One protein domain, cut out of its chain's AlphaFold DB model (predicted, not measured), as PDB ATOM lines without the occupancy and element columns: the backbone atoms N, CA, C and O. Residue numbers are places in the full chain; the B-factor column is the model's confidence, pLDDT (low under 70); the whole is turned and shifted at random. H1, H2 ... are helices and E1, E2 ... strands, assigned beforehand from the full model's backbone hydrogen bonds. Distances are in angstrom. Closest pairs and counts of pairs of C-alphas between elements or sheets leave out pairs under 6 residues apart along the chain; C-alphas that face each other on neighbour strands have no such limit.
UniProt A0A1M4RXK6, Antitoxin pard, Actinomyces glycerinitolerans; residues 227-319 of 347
ATOM      1  N   GLY A 227     -13.531  32.399  -6.900       88.88
ATOM      2  CA  GLY A 227     -14.366  32.473  -5.694       88.88
ATOM      3  C   GLY A 227     -15.193  33.762  -5.628       88.88
ATOM      4  O   GLY A 227     -16.411  33.720  -5.477       88.88
ATOM      5  N   GLY A 228     -14.572  34.914  -5.902       91.12
ATOM      6  CA  GLY A 228     -15.283  36.195  -5.965       91.12
ATOM      7  C   GLY A 228     -16.358  36.266  -7.062       91.12
ATOM      8  O   GLY A 228     -17.387  36.917  -6.873       91.12
ATOM      9  N   LYS A 229     -16.164  35.595  -8.207       90.50
ATOM     10  CA  LYS A 229     -17.197  35.484  -9.259       90.50
ATOM     11  C   LYS A 229     -18.364  34.609  -8.799       90.50
ATOM     12  O   LYS A 229     -19.511  34.988  -9.036       90.50
ATOM     13  N   LEU A 230     -18.084  33.493  -8.123       90.94
ATOM     14  CA  LEU A 230     -19.113  32.594  -7.594       90.94
ATOM     15  C   LEU A 230     -19.949  33.284  -6.517       90.94
ATOM     16  O   LEU A 230     -21.173  33.295  -6.622       90.94
ATOM     17  N   THR A 231     -19.313  33.968  -5.563       92.31
ATOM     18  CA  THR A 231     -20.009  34.742  -4.522       92.31
ATOM     19  C   THR A 231     -20.933  35.801  -5.118       92.31
ATOM     20  O   THR A 231     -22.088  35.911  -4.711       92.31
ATOM     21  N   ARG A 232     -20.480  36.543  -6.141       92.19
ATOM     22  CA  ARG A 232     -21.339  37.518  -6.836       92.19
ATOM     23  C   ARG A 232     -22.537  36.860  -7.519       92.19
ATOM     24  O   ARG A 232     -23.631  37.415  -7.466       92.19
ATOM     25  N   ARG A 233     -22.349  35.689  -8.136       90.75
ATOM     26  CA  ARG A 233     -23.444  34.937  -8.764       90.75
ATOM     27  C   ARG A 233     -24.457  34.451  -7.723       90.75
ATOM     28  O   ARG A 233     -25.645  34.686  -7.911       90.75
ATOM     29  N   ARG A 234     -24.000  33.882  -6.600       92.31
ATOM     30  CA  ARG A 234     -24.868  33.474  -5.477       92.31
ATOM     31  C   ARG A 234     -25.677  34.659  -4.939       92.31
ATOM     32  O   ARG A 234     -26.892  34.566  -4.821       92.31
ATOM     33  N   ALA A 235     -25.032  35.806  -4.712       93.50
ATOM     34  CA  ALA A 235     -25.709  37.016  -4.243       93.50
ATOM     35  C   ALA A 235     -26.759  37.545  -5.238       93.50
ATOM     36  O   ALA A 235     -27.796  38.066  -4.828       93.50
ATOM     37  N   ARG A 236     -26.512  37.418  -6.548       91.25
ATOM     38  CA  ARG A 236     -27.482  37.789  -7.588       91.25
ATOM     39  C   ARG A 236     -28.716  36.891  -7.552       91.25
ATOM     40  O   ARG A 236     -29.828  37.412  -7.551       91.25
ATOM     41  N   LEU A 237     -28.513  35.578  -7.463       92.25
ATOM     42  CA  LEU A 237     -29.598  34.603  -7.370       92.25
ATOM     43  C   LEU A 237     -30.402  34.790  -6.080       92.25
ATOM     44  O   LEU A 237     -31.625  34.835  -6.141       92.25
ATOM     45  N   ALA A 238     -29.745  35.040  -4.945       93.81
ATOM     46  CA  ALA A 238     -30.426  35.343  -3.684       93.81
ATOM     47  C   ALA A 238     -31.343  36.579  -3.785       93.81
ATOM     48  O   ALA A 238     -32.462  36.568  -3.279       93.81
ATOM     49  N   ARG A 239     -30.913  37.636  -4.492       92.00
ATOM     50  CA  ARG A 239     -31.767  38.809  -4.762       92.00
ATOM     51  C   ARG A 239     -32.953  38.468  -5.660       92.00
ATOM     52  O   ARG A 239     -34.029  39.022  -5.461       92.00
ATOM     53  N   LEU A 240     -32.759  37.589  -6.643       90.38
ATOM     54  CA  LEU A 240     -33.836  37.143  -7.521       90.38
ATOM     55  C   LEU A 240     -34.871  36.310  -6.753       90.38
ATOM     56  O   LEU A 240     -36.057  36.573  -6.902       90.38
ATOM     57  N   HIS A 241     -34.430  35.397  -5.881       93.75
ATOM     58  CA  HIS A 241     -35.295  34.665  -4.944       93.75
ATOM     59  C   HIS A 241     -36.075  35.612  -4.030       93.75
ATOM     60  O   HIS A 241     -37.294  35.508  -3.942       93.75
ATOM     61  N   ALA A 242     -35.410  36.601  -3.428       92.31
ATOM     62  CA  ALA A 242     -36.082  37.607  -2.603       92.31
ATOM     63  C   ALA A 242     -37.147  38.402  -3.385       92.31
ATOM     64  O   ALA A 242     -38.189  38.748  -2.835       92.31
ATOM     65  N   ALA A 243     -36.920  38.662  -4.677       89.44
ATOM     66  CA  ALA A 243     -37.864  39.376  -5.537       89.44
ATOM     67  C   ALA A 243     -39.121  38.565  -5.906       89.44
ATOM     68  O   ALA A 243     -40.052  39.133  -6.485       89.44
ATOM     69  N   VAL A 244     -39.154  37.265  -5.604       90.50
ATOM     70  CA  VAL A 244     -40.292  36.365  -5.858       90.50
ATOM     71  C   VAL A 244     -40.720  35.586  -4.613       90.50
ATOM     72  O   VAL A 244     -41.448  34.610  -4.736       90.50
ATOM     73  N   ALA A 245     -40.289  36.011  -3.424       89.94
ATOM     74  CA  ALA A 245     -40.511  35.289  -2.170       89.94
ATOM     75  C   ALA A 245     -41.987  35.187  -1.740       89.94
ATOM     76  O   ALA A 245     -42.323  34.380  -0.881       89.94
ATOM     77  N   ASP A 246     -42.863  36.013  -2.308       89.25
ATOM     78  CA  ASP A 246     -44.318  35.970  -2.133       89.25
ATOM     79  C   ASP A 246     -45.034  35.055  -3.144       89.25
ATOM     80  O   ASP A 246     -46.250  34.896  -3.065       89.25
ATOM     81  N   LEU A 247     -44.304  34.476  -4.102       90.44
ATOM     82  CA  LEU A 247     -44.807  33.426  -4.988       90.44
ATOM     83  C   LEU A 247     -44.521  32.045  -4.382       90.44
ATOM     84  O   LEU A 247     -43.690  31.902  -3.486       90.44
ATOM     85  N   ASP A 248     -45.181  31.015  -4.909       93.44
ATOM     86  CA  ASP A 248     -44.930  29.628  -4.516       93.44
ATOM     87  C   ASP A 248     -43.614  29.126  -5.134       93.44
ATOM     88  O   ASP A 248     -43.584  28.637  -6.266       93.44
ATOM     89  N   VAL A 249     -42.498  29.352  -4.435       94.31
ATOM     90  CA  VAL A 249     -41.148  28.977  -4.878       94.31
ATOM     91  C   VAL A 249     -40.834  27.544  -4.448       94.31
ATOM     92  O   VAL A 249     -40.801  27.228  -3.264       94.31
ATOM     93  N   ILE A 250     -40.513  26.697  -5.423       93.94
ATOM     94  CA  ILE A 250     -40.243  25.262  -5.263       93.94
ATOM     95  C   ILE A 250     -38.819  24.960  -4.781       93.94
ATOM     96  O   ILE A 250     -38.556  23.885  -4.248       93.94
ATOM     97  N   ASN A 251     -37.885  25.886  -4.983       94.50
ATOM     98  CA  ASN A 251     -36.480  25.740  -4.603       94.50
ATOM     99  C   ASN A 251     -35.982  26.900  -3.723       94.50
ATOM    100  O   ASN A 251     -35.002  27.567  -4.073       94.50
ATOM    101  N   PRO A 252     -36.666  27.205  -2.606       92.00
ATOM    102  CA  PRO A 252     -36.358  28.385  -1.813       92.00
ATOM    103  C   PRO A 252     -34.923  28.326  -1.280       92.00
ATOM    104  O   PRO A 252     -34.490  27.327  -0.713       92.00
ATOM    105  N   GLY A 253     -34.178  29.418  -1.455       85.94
ATOM    106  CA  GLY A 253     -32.817  29.548  -0.926       85.94
ATOM    107  C   GLY A 253     -31.725  28.852  -1.742       85.94
ATOM    108  O   GLY A 253     -30.552  29.088  -1.459       85.94
ATOM    109  N   ALA A 254     -32.076  28.083  -2.777       92.00
ATOM    110  CA  ALA A 254     -31.095  27.482  -3.671       92.00
ATOM    111  C   ALA A 254     -30.293  28.565  -4.414       92.00
ATOM    112  O   ALA A 254     -30.851  29.532  -4.946       92.00
ATOM    113  N   ALA A 255     -28.983  28.374  -4.569       91.62
ATOM    114  CA  ALA A 255     -28.145  29.168  -5.468       91.62
ATOM    115  C   ALA A 255     -28.332  28.741  -6.937       91.62
ATOM    116  O   ALA A 255     -27.374  28.538  -7.690       91.62
ATOM    117  N   TYR A 256     -29.595  28.659  -7.339       92.38
ATOM    118  CA  TYR A 256     -30.100  28.362  -8.670       92.38
ATOM    119  C   TYR A 256     -31.210  29.363  -9.024       92.38
ATOM    120  O   TYR A 256     -31.691  30.112  -8.171       92.38
ATOM    121  N   GLN A 257     -31.608  29.422 -10.294       92.25
ATOM    122  CA  GLN A 257     -32.751  30.233 -10.720       92.25
ATOM    123  C   GLN A 257     -34.035  29.827  -9.969       92.25
ATOM    124  O   GLN A 257     -34.288  28.629  -9.844       92.25
ATOM    125  N   PRO A 258     -34.862  30.771  -9.481       93.38
ATOM    126  CA  PRO A 258     -36.086  30.408  -8.784       93.38
ATOM    127  C   PRO A 258     -37.057  29.700  -9.723       93.38
ATOM    128  O   PRO A 258     -37.264  30.112 -10.870       93.38
ATOM    129  N   VAL A 259     -37.659  28.637  -9.208       93.81
ATOM    130  CA  VAL A 259     -38.704  27.866  -9.866       93.81
ATOM    131  C   VAL A 259     -39.990  28.113  -9.115       93.81
ATOM    132  O   VAL A 259     -40.062  27.837  -7.924       93.81
ATOM    133  N   ILE A 260     -40.990  28.648  -9.804       93.00
ATOM    134  CA  ILE A 260     -42.293  28.928  -9.206       93.00
ATOM    135  C   ILE A 260     -43.323  27.907  -9.673       93.00
ATOM    136  O   ILE A 260     -43.358  27.567 -10.859       93.00
ATOM    137  N   ALA A 261     -44.172  27.446  -8.762       92.62
ATOM    138  CA  ALA A 261     -45.403  26.757  -9.103       92.62
ATOM    139  C   ALA A 261     -46.514  27.784  -9.333       92.62
ATOM    140  O   ALA A 261     -46.689  28.733  -8.567       92.62
ATOM    141  N   HIS A 262     -47.253  27.635 -10.430       91.75
ATOM    142  CA  HIS A 262     -48.346  28.543 -10.742       91.75
ATOM    143  C   HIS A 262     -49.412  27.882 -11.628       91.75
ATOM    144  O   HIS A 262     -49.062  27.280 -12.648       91.75
ATOM    145  N   PRO A 263     -50.719  28.067 -11.353       90.12
ATOM    146  CA  PRO A 263     -51.790  27.550 -12.215       90.12
ATOM    147  C   PRO A 263     -51.715  28.058 -13.664       90.12
ATOM    148  O   PRO A 263     -52.113  27.372 -14.596       90.12
ATOM    149  N   GLN A 264     -51.167  29.261 -13.865       89.88
ATOM    150  CA  GLN A 264     -50.958  29.872 -15.186       89.88
ATOM    151  C   GLN A 264     -49.510  29.742 -15.687       89.88
ATOM    152  O   GLN A 264     -49.032  30.590 -16.440       89.88
ATOM    153  N   ALA A 265     -48.779  28.707 -15.262       90.38
ATOM    154  CA  ALA A 265     -47.380  28.511 -15.640       90.38
ATOM    155  C   ALA A 265     -47.157  28.530 -17.165       90.38
ATOM    156  O   ALA A 265     -46.197  29.141 -17.633       90.38
ATOM    157  N   ALA A 266     -48.079  27.967 -17.954       88.69
ATOM    158  CA  ALA A 266     -48.029  28.040 -19.416       88.69
ATOM    159  C   ALA A 266     -48.072  29.487 -19.943       88.69
ATOM    160  O   ALA A 266     -47.225  29.872 -20.747       88.69
ATOM    161  N   ALA A 267     -48.996  30.316 -19.443       89.38
ATOM    162  CA  ALA A 267     -49.103  31.721 -19.839       89.38
ATOM    163  C   ALA A 267     -47.854  32.523 -19.442       89.38
ATOM    164  O   ALA A 267     -47.360  33.339 -20.222       89.38
ATOM    165  N   ILE A 268     -47.294  32.249 -18.259       91.25
ATOM    166  CA  ILE A 268     -46.043  32.867 -17.806       91.25
ATOM    167  C   ILE A 268     -44.881  32.476 -18.731       91.25
ATOM    168  O   ILE A 268     -44.134  33.356 -19.160       91.25
ATOM    169  N   ARG A 269     -44.733  31.188 -19.084       90.50
ATOM    170  CA  ARG A 269     -43.702  30.727 -20.034       90.50
ATOM    171  C   ARG A 269     -43.847  31.420 -21.390       90.50
ATOM    172  O   ARG A 269     -42.855  31.924 -21.912       90.50
ATOM    173  N   THR A 270     -45.069  31.534 -21.914       89.88
ATOM    174  CA  THR A 270     -45.349  32.258 -23.164       89.88
ATOM    175  C   THR A 270     -44.989  33.740 -23.062       89.88
ATOM    176  O   THR A 270     -44.366  34.287 -23.971       89.88
ATOM    177  N   ALA A 271     -45.318  34.406 -21.953       91.56
ATOM    178  CA  ALA A 271     -44.974  35.812 -21.745       91.56
ATOM    179  C   ALA A 271     -43.453  36.032 -21.648       91.56
ATOM    180  O   ALA A 271     -42.932  36.993 -22.213       91.56
ATOM    181  N   LEU A 272     -42.733  35.124 -20.980       91.56
ATOM    182  CA  LEU A 272     -41.269  35.131 -20.933       91.56
ATOM    183  C   LEU A 272     -40.668  34.923 -22.332       91.56
ATOM    184  O   LEU A 272     -39.778  35.679 -22.720       91.56
ATOM    185  N   ALA A 273     -41.198  33.976 -23.112       89.69
ATOM    186  CA  ALA A 273     -40.771  33.727 -24.489       89.69
ATOM    187  C   ALA A 273     -40.994  34.944 -25.400       89.69
ATOM    188  O   ALA A 273     -40.076  35.359 -26.108       89.69
ATOM    189  N   ARG A 274     -42.166  35.593 -25.323       90.69
ATOM    190  CA  ARG A 274     -42.459  36.844 -26.055       90.69
ATOM    191  C   ARG A 274     -41.512  37.985 -25.671       90.69
ATOM    192  O   ARG A 274     -41.226  38.845 -26.497       90.69
ATOM    193  N   ALA A 275     -41.007  37.988 -24.439       90.19
ATOM    194  CA  ALA A 275     -40.006  38.944 -23.970       90.19
ATOM    195  C   ALA A 275     -38.557  38.568 -24.354       90.19
ATOM    196  O   ALA A 275     -37.620  39.241 -23.922       90.19
ATOM    197  N   GLY A 276     -38.363  37.513 -25.153       88.62
ATOM    198  CA  GLY A 276     -37.057  37.067 -25.639       88.62
ATOM    199  C   GLY A 276     -36.286  36.174 -24.666       88.62
ATOM    200  O   GLY A 276     -35.106  35.907 -24.891       88.62
ATOM    201  N   PHE A 277     -36.914  35.707 -23.584       88.50
ATOM    202  CA  PHE A 277     -36.294  34.719 -22.707       88.50
ATOM    203  C   PHE A 277     -36.512  33.311 -23.253       88.50
ATOM    204  O   PHE A 277     -37.623  32.948 -23.621       88.50
ATOM    205  N   SER A 278     -35.468  32.488 -23.228       74.94
ATOM    206  CA  SER A 278     -35.601  31.045 -23.430       74.94
ATOM    207  C   SER A 278     -35.708  30.382 -22.050       74.94
ATOM    208  O   SER A 278     -34.692  30.306 -21.348       74.94
ATOM    209  N   PRO A 279     -36.921  30.019 -21.576       64.19
ATOM    210  CA  PRO A 279     -37.085  29.413 -20.261       64.19
ATOM    211  C   PRO A 279     -36.361  28.058 -20.236       64.19
ATOM    212  O   PRO A 279     -36.543  27.249 -21.144       64.19
ATOM    213  N   PRO A 280     -35.504  27.809 -19.235       61.50
ATOM    214  CA  PRO A 280     -34.416  26.855 -19.404       61.50
ATOM    215  C   PRO A 280     -34.825  25.375 -19.394       61.50
ATOM    216  O   PRO A 280     -34.040  24.578 -19.895       61.50
ATOM    217  N   LEU A 281     -35.989  24.980 -18.858       70.50
ATOM    218  CA  LEU A 281     -36.383  23.569 -18.724       70.50
ATOM    219  C   LEU A 281     -37.915  23.406 -18.634       70.50
ATOM    220  O   LEU A 281     -38.550  24.062 -17.808       70.50
ATOM    221  N   HIS A 282     -38.500  22.519 -19.449       76.94
ATOM    222  CA  HIS A 282     -39.900  22.074 -19.354       76.94
ATOM    223  C   HIS A 282     -40.012  20.615 -19.817       76.94
ATOM    224  O   HIS A 282     -39.613  20.273 -20.927       76.94
ATOM    225  N   TRP A 283     -40.556  19.770 -18.948       81.62
ATOM    226  CA  TRP A 283     -40.935  18.385 -19.215       81.62
ATOM    227  C   TRP A 283     -42.461  18.277 -19.177       81.62
ATOM    228  O   TRP A 283     -43.033  18.430 -18.085       81.62
ATOM    229  N   PRO A 284     -43.112  18.043 -20.334       77.56
ATOM    230  CA  PRO A 284     -44.560  17.898 -20.422       77.56
ATOM    231  C   PRO A 284     -45.109  16.875 -19.425       77.56
ATOM    232  O   PRO A 284     -44.488  15.840 -19.174       77.56
ATOM    233  N   GLY A 285     -46.262  17.175 -18.832       80.19
ATOM    234  CA  GLY A 285     -46.933  16.342 -17.833       80.19
ATOM    235  C   GLY A 285     -46.359  16.467 -16.420       80.19
ATOM    236  O   GLY A 285     -47.121  16.558 -15.464       80.19
ATOM    237  N   VAL A 286     -45.030  16.519 -16.263       76.75
ATOM    238  CA  VAL A 286     -44.395  16.497 -14.927       76.75
ATOM    239  C   VAL A 286     -44.131  17.898 -14.375       76.75
ATOM    240  O   VAL A 286     -44.221  18.127 -13.173       76.75
ATOM    241  N   THR A 287     -43.823  18.862 -15.245       84.06
ATOM    242  CA  THR A 287     -43.456  20.234 -14.838       84.06
ATOM    243  C   THR A 287     -44.374  21.301 -15.435       84.06
ATOM    244  O   THR A 287     -44.030  22.480 -15.470       84.06
ATOM    245  N   ASP A 288     -45.568  20.915 -15.896       87.06
ATOM    246  CA  ASP A 288     -46.504  21.822 -16.574       87.06
ATOM    247  C   ASP A 288     -46.916  23.012 -15.708       87.06
ATOM    248  O   ASP A 288     -47.023  24.129 -16.227       87.06
ATOM    249  N   GLY A 289     -47.064  22.787 -14.400       89.62
ATOM    250  CA  GLY A 289     -47.361  23.809 -13.397       89.62
ATOM    251  C   GLY A 289     -46.152  24.616 -12.919       89.62
ATOM    252  O   GLY A 289     -46.322  25.468 -12.055       89.62
ATOM    253  N   LEU A 290     -44.947  24.371 -13.448       91.75
ATOM    254  CA  LEU A 290     -43.709  25.006 -12.989       91.75
ATOM    255  C   LEU A 290     -43.145  25.997 -14.011       91.75
ATOM    256  O   LEU A 290     -43.230  25.809 -15.228       91.75
ATOM    257  N   VAL A 291     -42.506  27.053 -13.517       91.81
ATOM    258  CA  VAL A 291     -41.780  28.029 -14.336       91.81
ATOM    259  C   VAL A 291     -40.415  28.286 -13.726       91.81
ATOM    260  O   VAL A 291     -40.317  28.843 -12.636       91.81
ATOM    261  N   VAL A 292     -39.352  27.955 -14.460       91.69
ATOM    262  CA  VAL A 292     -37.999  28.397 -14.111       91.69
ATOM    263  C   VAL A 292     -37.812  29.835 -14.587       91.69
ATOM    264  O   VAL A 292     -37.875  30.112 -15.789       91.69
ATOM    265  N   LEU A 293     -37.579  30.759 -13.659       91.12
ATOM    266  CA  LEU A 293     -37.388  32.167 -13.982       91.12
ATOM    267  C   LEU A 293     -35.951  32.422 -14.469       91.12
ATOM    268  O   LEU A 293     -34.998  32.029 -13.801       91.12
ATOM    269  N   PRO A 294     -35.752  33.095 -15.615       88.75
ATOM    270  CA  PRO A 294     -34.428  33.523 -16.062       88.75
ATOM    271  C   PRO A 294     -33.659  34.324 -14.998       88.75
ATOM    272  O   PRO A 294     -34.266  35.038 -14.203       88.75
ATOM    273  N   ASP A 295     -32.319  34.274 -15.038       85.25
ATOM    274  CA  ASP A 295     -31.434  35.111 -14.201       85.25
ATOM    275  C   ASP A 295     -31.412  36.580 -14.692       85.25
ATOM    276  O   ASP A 295     -30.386  37.127 -15.110       85.25
ATOM    277  N   ASP A 296     -32.595  37.201 -14.701       86.25
ATOM    278  CA  ASP A 296     -32.864  38.587 -15.073       86.25
ATOM    279  C   ASP A 296     -34.013  39.129 -14.196       86.25
ATOM    280  O   ASP A 296     -35.108  38.561 -14.197       86.25
ATOM    281  N   PRO A 297     -33.826  40.249 -13.473       83.06
ATOM    282  CA  PRO A 297     -34.873  40.843 -12.636       83.06
ATOM    283  C   PRO A 297     -36.191  41.147 -13.367       83.06
ATOM    284  O   PRO A 297     -37.256  41.158 -12.746       83.06
ATOM    285  N   ARG A 298     -36.161  41.375 -14.689       89.00
ATOM    286  CA  ARG A 298     -37.369  41.612 -15.499       89.00
ATOM    287  C   ARG A 298     -38.279  40.387 -15.554       89.00
ATOM    288  O   ARG A 298     -39.490  40.558 -15.703       89.00
ATOM    289  N   ALA A 299     -37.729  39.180 -15.402       88.56
ATOM    290  CA  ALA A 299     -38.497  37.940 -15.413       88.56
ATOM    291  C   ALA A 299     -39.535  37.893 -14.284       88.56
ATOM    292  O   ALA A 299     -40.684  37.533 -14.533       88.56
ATOM    293  N   ALA A 300     -39.170  38.339 -13.078       87.12
ATOM    294  CA  ALA A 300     -40.086  38.396 -11.938       87.12
ATOM    295  C   ALA A 300     -41.291  39.313 -12.221       87.12
ATOM    296  O   ALA A 300     -42.438  38.957 -11.951       87.12
ATOM    297  N   ALA A 301     -41.051  40.478 -12.832       89.38
ATOM    298  CA  ALA A 301     -42.119  41.408 -13.197       89.38
ATOM    299  C   ALA A 301     -43.038  40.849 -14.298       89.38
ATOM    300  O   ALA A 301     -44.248  41.067 -14.257       89.38
ATOM    301  N   ILE A 302     -42.483  40.126 -15.278       89.19
ATOM    302  CA  ILE A 302     -43.271  39.454 -16.323       89.19
ATOM    303  C   ILE A 302     -44.138  38.356 -15.712       89.19
ATOM    304  O   ILE A 302     -45.336  38.328 -15.987       89.19
ATOM    305  N   ALA A 303     -43.563  37.512 -14.849       86.75
ATOM    306  CA  ALA A 303     -44.292  36.437 -14.186       86.75
ATOM    307  C   ALA A 303     -45.487  36.971 -13.389       86.75
ATOM    308  O   ALA A 303     -46.598  36.485 -13.566       86.75
ATOM    309  N   ARG A 304     -45.299  38.045 -12.612       86.81
ATOM    310  CA  ARG A 304     -46.387  38.694 -11.857       86.81
ATOM    311  C   ARG A 304     -47.487  39.267 -12.745       86.81
ATOM    312  O   ARG A 304     -48.661  39.137 -12.419       86.81
ATOM    313  N   ARG A 305     -47.128  39.911 -13.861       86.69
ATOM    314  CA  ARG A 305     -48.122  40.460 -14.801       86.69
ATOM    315  C   ARG A 305     -48.928  39.352 -15.473       86.69
ATOM    316  O   ARG A 305     -50.146  39.459 -15.550       86.69
ATOM    317  N   ALA A 306     -48.251  38.292 -15.908       83.12
ATOM    318  CA  ALA A 306     -48.879  37.133 -16.535       83.12
ATOM    319  C   ALA A 306     -49.706  36.288 -15.546       83.12
ATOM    320  O   ALA A 306     -50.641  35.623 -15.973       83.12
ATOM    321  N   ALA A 307     -49.391  36.351 -14.247       73.06
ATOM    322  CA  ALA A 307     -50.151  35.733 -13.159       73.06
ATOM    323  C   ALA A 307     -51.397  36.539 -12.721       73.06
ATOM    324  O   ALA A 307     -52.189  36.075 -11.903       73.06
ATOM    325  N   GLY A 308     -51.558  37.777 -13.203       66.56
ATOM    326  CA  GLY A 308     -52.632  38.669 -12.771       66.56
ATOM    327  C   GLY A 308     -53.987  38.385 -13.443       66.56
ATOM    328  O   GLY A 308     -54.039  37.892 -14.571       66.56
ATOM    329  N   PRO A 309     -55.117  38.799 -12.828       58.19
ATOM    330  CA  PRO A 309     -56.463  38.640 -13.399       58.19
ATOM    331  C   PRO A 309     -56.660  39.365 -14.743       58.19
ATOM    332  O   PRO A 309     -57.588  39.055 -15.488       58.19
ATOM    333  N   THR A 310     -55.784  40.314 -15.080       54.50
ATOM    334  CA  THR A 310     -55.764  40.983 -16.387       54.50
ATOM    335  C   THR A 310     -55.305  40.044 -17.503       54.50
ATOM    336  O   THR A 310     -55.908  40.070 -18.564       54.50
ATOM    337  N   ALA A 311     -54.340  39.151 -17.255       54.03
ATOM    338  CA  ALA A 311     -53.900  38.164 -18.243       54.03
ATOM    339  C   ALA A 311     -54.991  37.120 -18.532       54.03
ATOM    340  O   ALA A 311     -55.153  36.699 -19.670       54.03
ATOM    341  N   LEU A 312     -55.800  36.763 -17.525       49.75
ATOM    342  CA  LEU A 312     -56.999  35.942 -17.721       49.75
ATOM    343  C   LEU A 312     -58.040  36.673 -18.584       49.75
ATOM    344  O   LEU A 312     -58.599  36.078 -19.498       49.75
ATOM    345  N   ARG A 313     -58.274  37.971 -18.342       54.59
ATOM    346  CA  ARG A 313     -59.166  38.786 -19.185       54.59
ATOM    347  C   ARG A 313     -58.638  38.964 -20.609       54.59
ATOM    348  O   ARG A 313     -59.435  38.919 -21.533       54.59
ATOM    349  N   GLU A 314     -57.333  39.136 -20.793       55.53
ATOM    350  CA  GLU A 314     -56.696  39.256 -22.110       55.53
ATOM    351  C   GLU A 314     -56.694  37.924 -22.871       55.53
ATOM    352  O   GLU A 314     -56.997  37.921 -24.057       55.53
ATOM    353  N   ALA A 315     -56.451  36.790 -22.205       52.59
ATOM    354  CA  ALA A 315     -56.544  35.459 -22.815       52.59
ATOM    355  C   ALA A 315     -57.990  35.091 -23.199       52.59
ATOM    356  O   ALA A 315     -58.224  34.529 -24.268       52.59
ATOM    357  N   LEU A 316     -58.969  35.465 -22.364       54.34
ATOM    358  CA  LEU A 316     -60.393  35.349 -22.691       54.34
ATOM    359  C   LEU A 316     -60.791  36.285 -23.845       54.34
ATOM    360  O   LEU A 316     -61.561  35.884 -24.711       54.34
ATOM    361  N   ALA A 317     -60.249  37.506 -23.893       54.78
ATOM    362  CA  ALA A 317     -60.502  38.462 -24.973       54.78
ATOM    363  C   ALA A 317     -59.809  38.084 -26.297       54.78
ATOM    364  O   ALA A 317     -60.314  38.423 -27.363       54.78
ATOM    365  N   ALA A 318     -58.678  37.375 -26.239       57.19
ATOM    366  CA  ALA A 318     -57.935  36.886 -27.402       57.19
ATOM    367  C   ALA A 318     -58.487  35.564 -27.974       57.19
ATOM    368  O   ALA A 318     -57.979  35.084 -28.983       57.19
ATOM    369  N   GLY A 319     -59.515  34.971 -27.351       47.00
ATOM    370  CA  GLY A 319     -60.165  33.750 -27.839       47.00
ATOM    371  C   GLY A 319     -59.341  32.467 -27.679       47.00
ATOM    372  O   GLY A 319     -59.753  31.419 -28.166       47.00
TER     373      GLY A 319
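This is residues 227 to 319 of the 347 residues of the protein "Antitoxin pard" of Actinomyces glycerinitolerans (UniProt A0A1M4RXK6). A small middle made of a two-strand ribbon, E1 and E2, with helix H2 packed on E2 and helix H3 packed on H2, has helices H1 and H4 at its two opposite ends, and these end helices make the length. The printed part has 93 residues, in the order H1, E1, H2, E2, H3, H4; the sheet E1 - E2 is antiparallel and the class is mostly helix. It is compact, with a radius of gyration of the C-alphas of 13.8 A, and spans 51 by 25 by 24 A.

Find C-alpha 227 at (-14.366, 32.473, -5.694); from there H1, residues 227 to 242, runs 22.5 A. Next come E1, residues 259 to 261, and H2, residues 265 to 274, 14.2 A long. E2 is residues 290 to 292, and H3, residues 297 to 306, is 15.0 A long. H4, residues 309 to 317, ends at C-alpha 317, (-60.502, 38.462, -24.973).

Look at H1 first: it is close to H3 but not clearly touching, with C-alphas 240 and 297 closest at 6.4 A. E1 and E2 are antiparallel at 159 degrees; N 260 and O 291 are 2.9 A apart, within hydrogen-bond range. The closest C-alphas of H2 and E2, 265 and 290, are 5.7 A apart. H2 and H3 touch, closest at C-alphas 268 and 306, 5.3 A, at a steep tilt of 56 degrees, opposite ways. H4 is near H2, while H1 and H4 are apart. In H1, H2 and H4 every O i to N i+4 pair is within hydrogen-bond range; in H3, 5 of 6 are.

The C-alphas of Gly 227 and Gly 319 are the two farthest apart, 50.9 A. The printed part has no cut. The links H1 to E1 and H2 to E2 are long. The model's pLDDT is under 70 at residues 279 to 280 and 308 to 319.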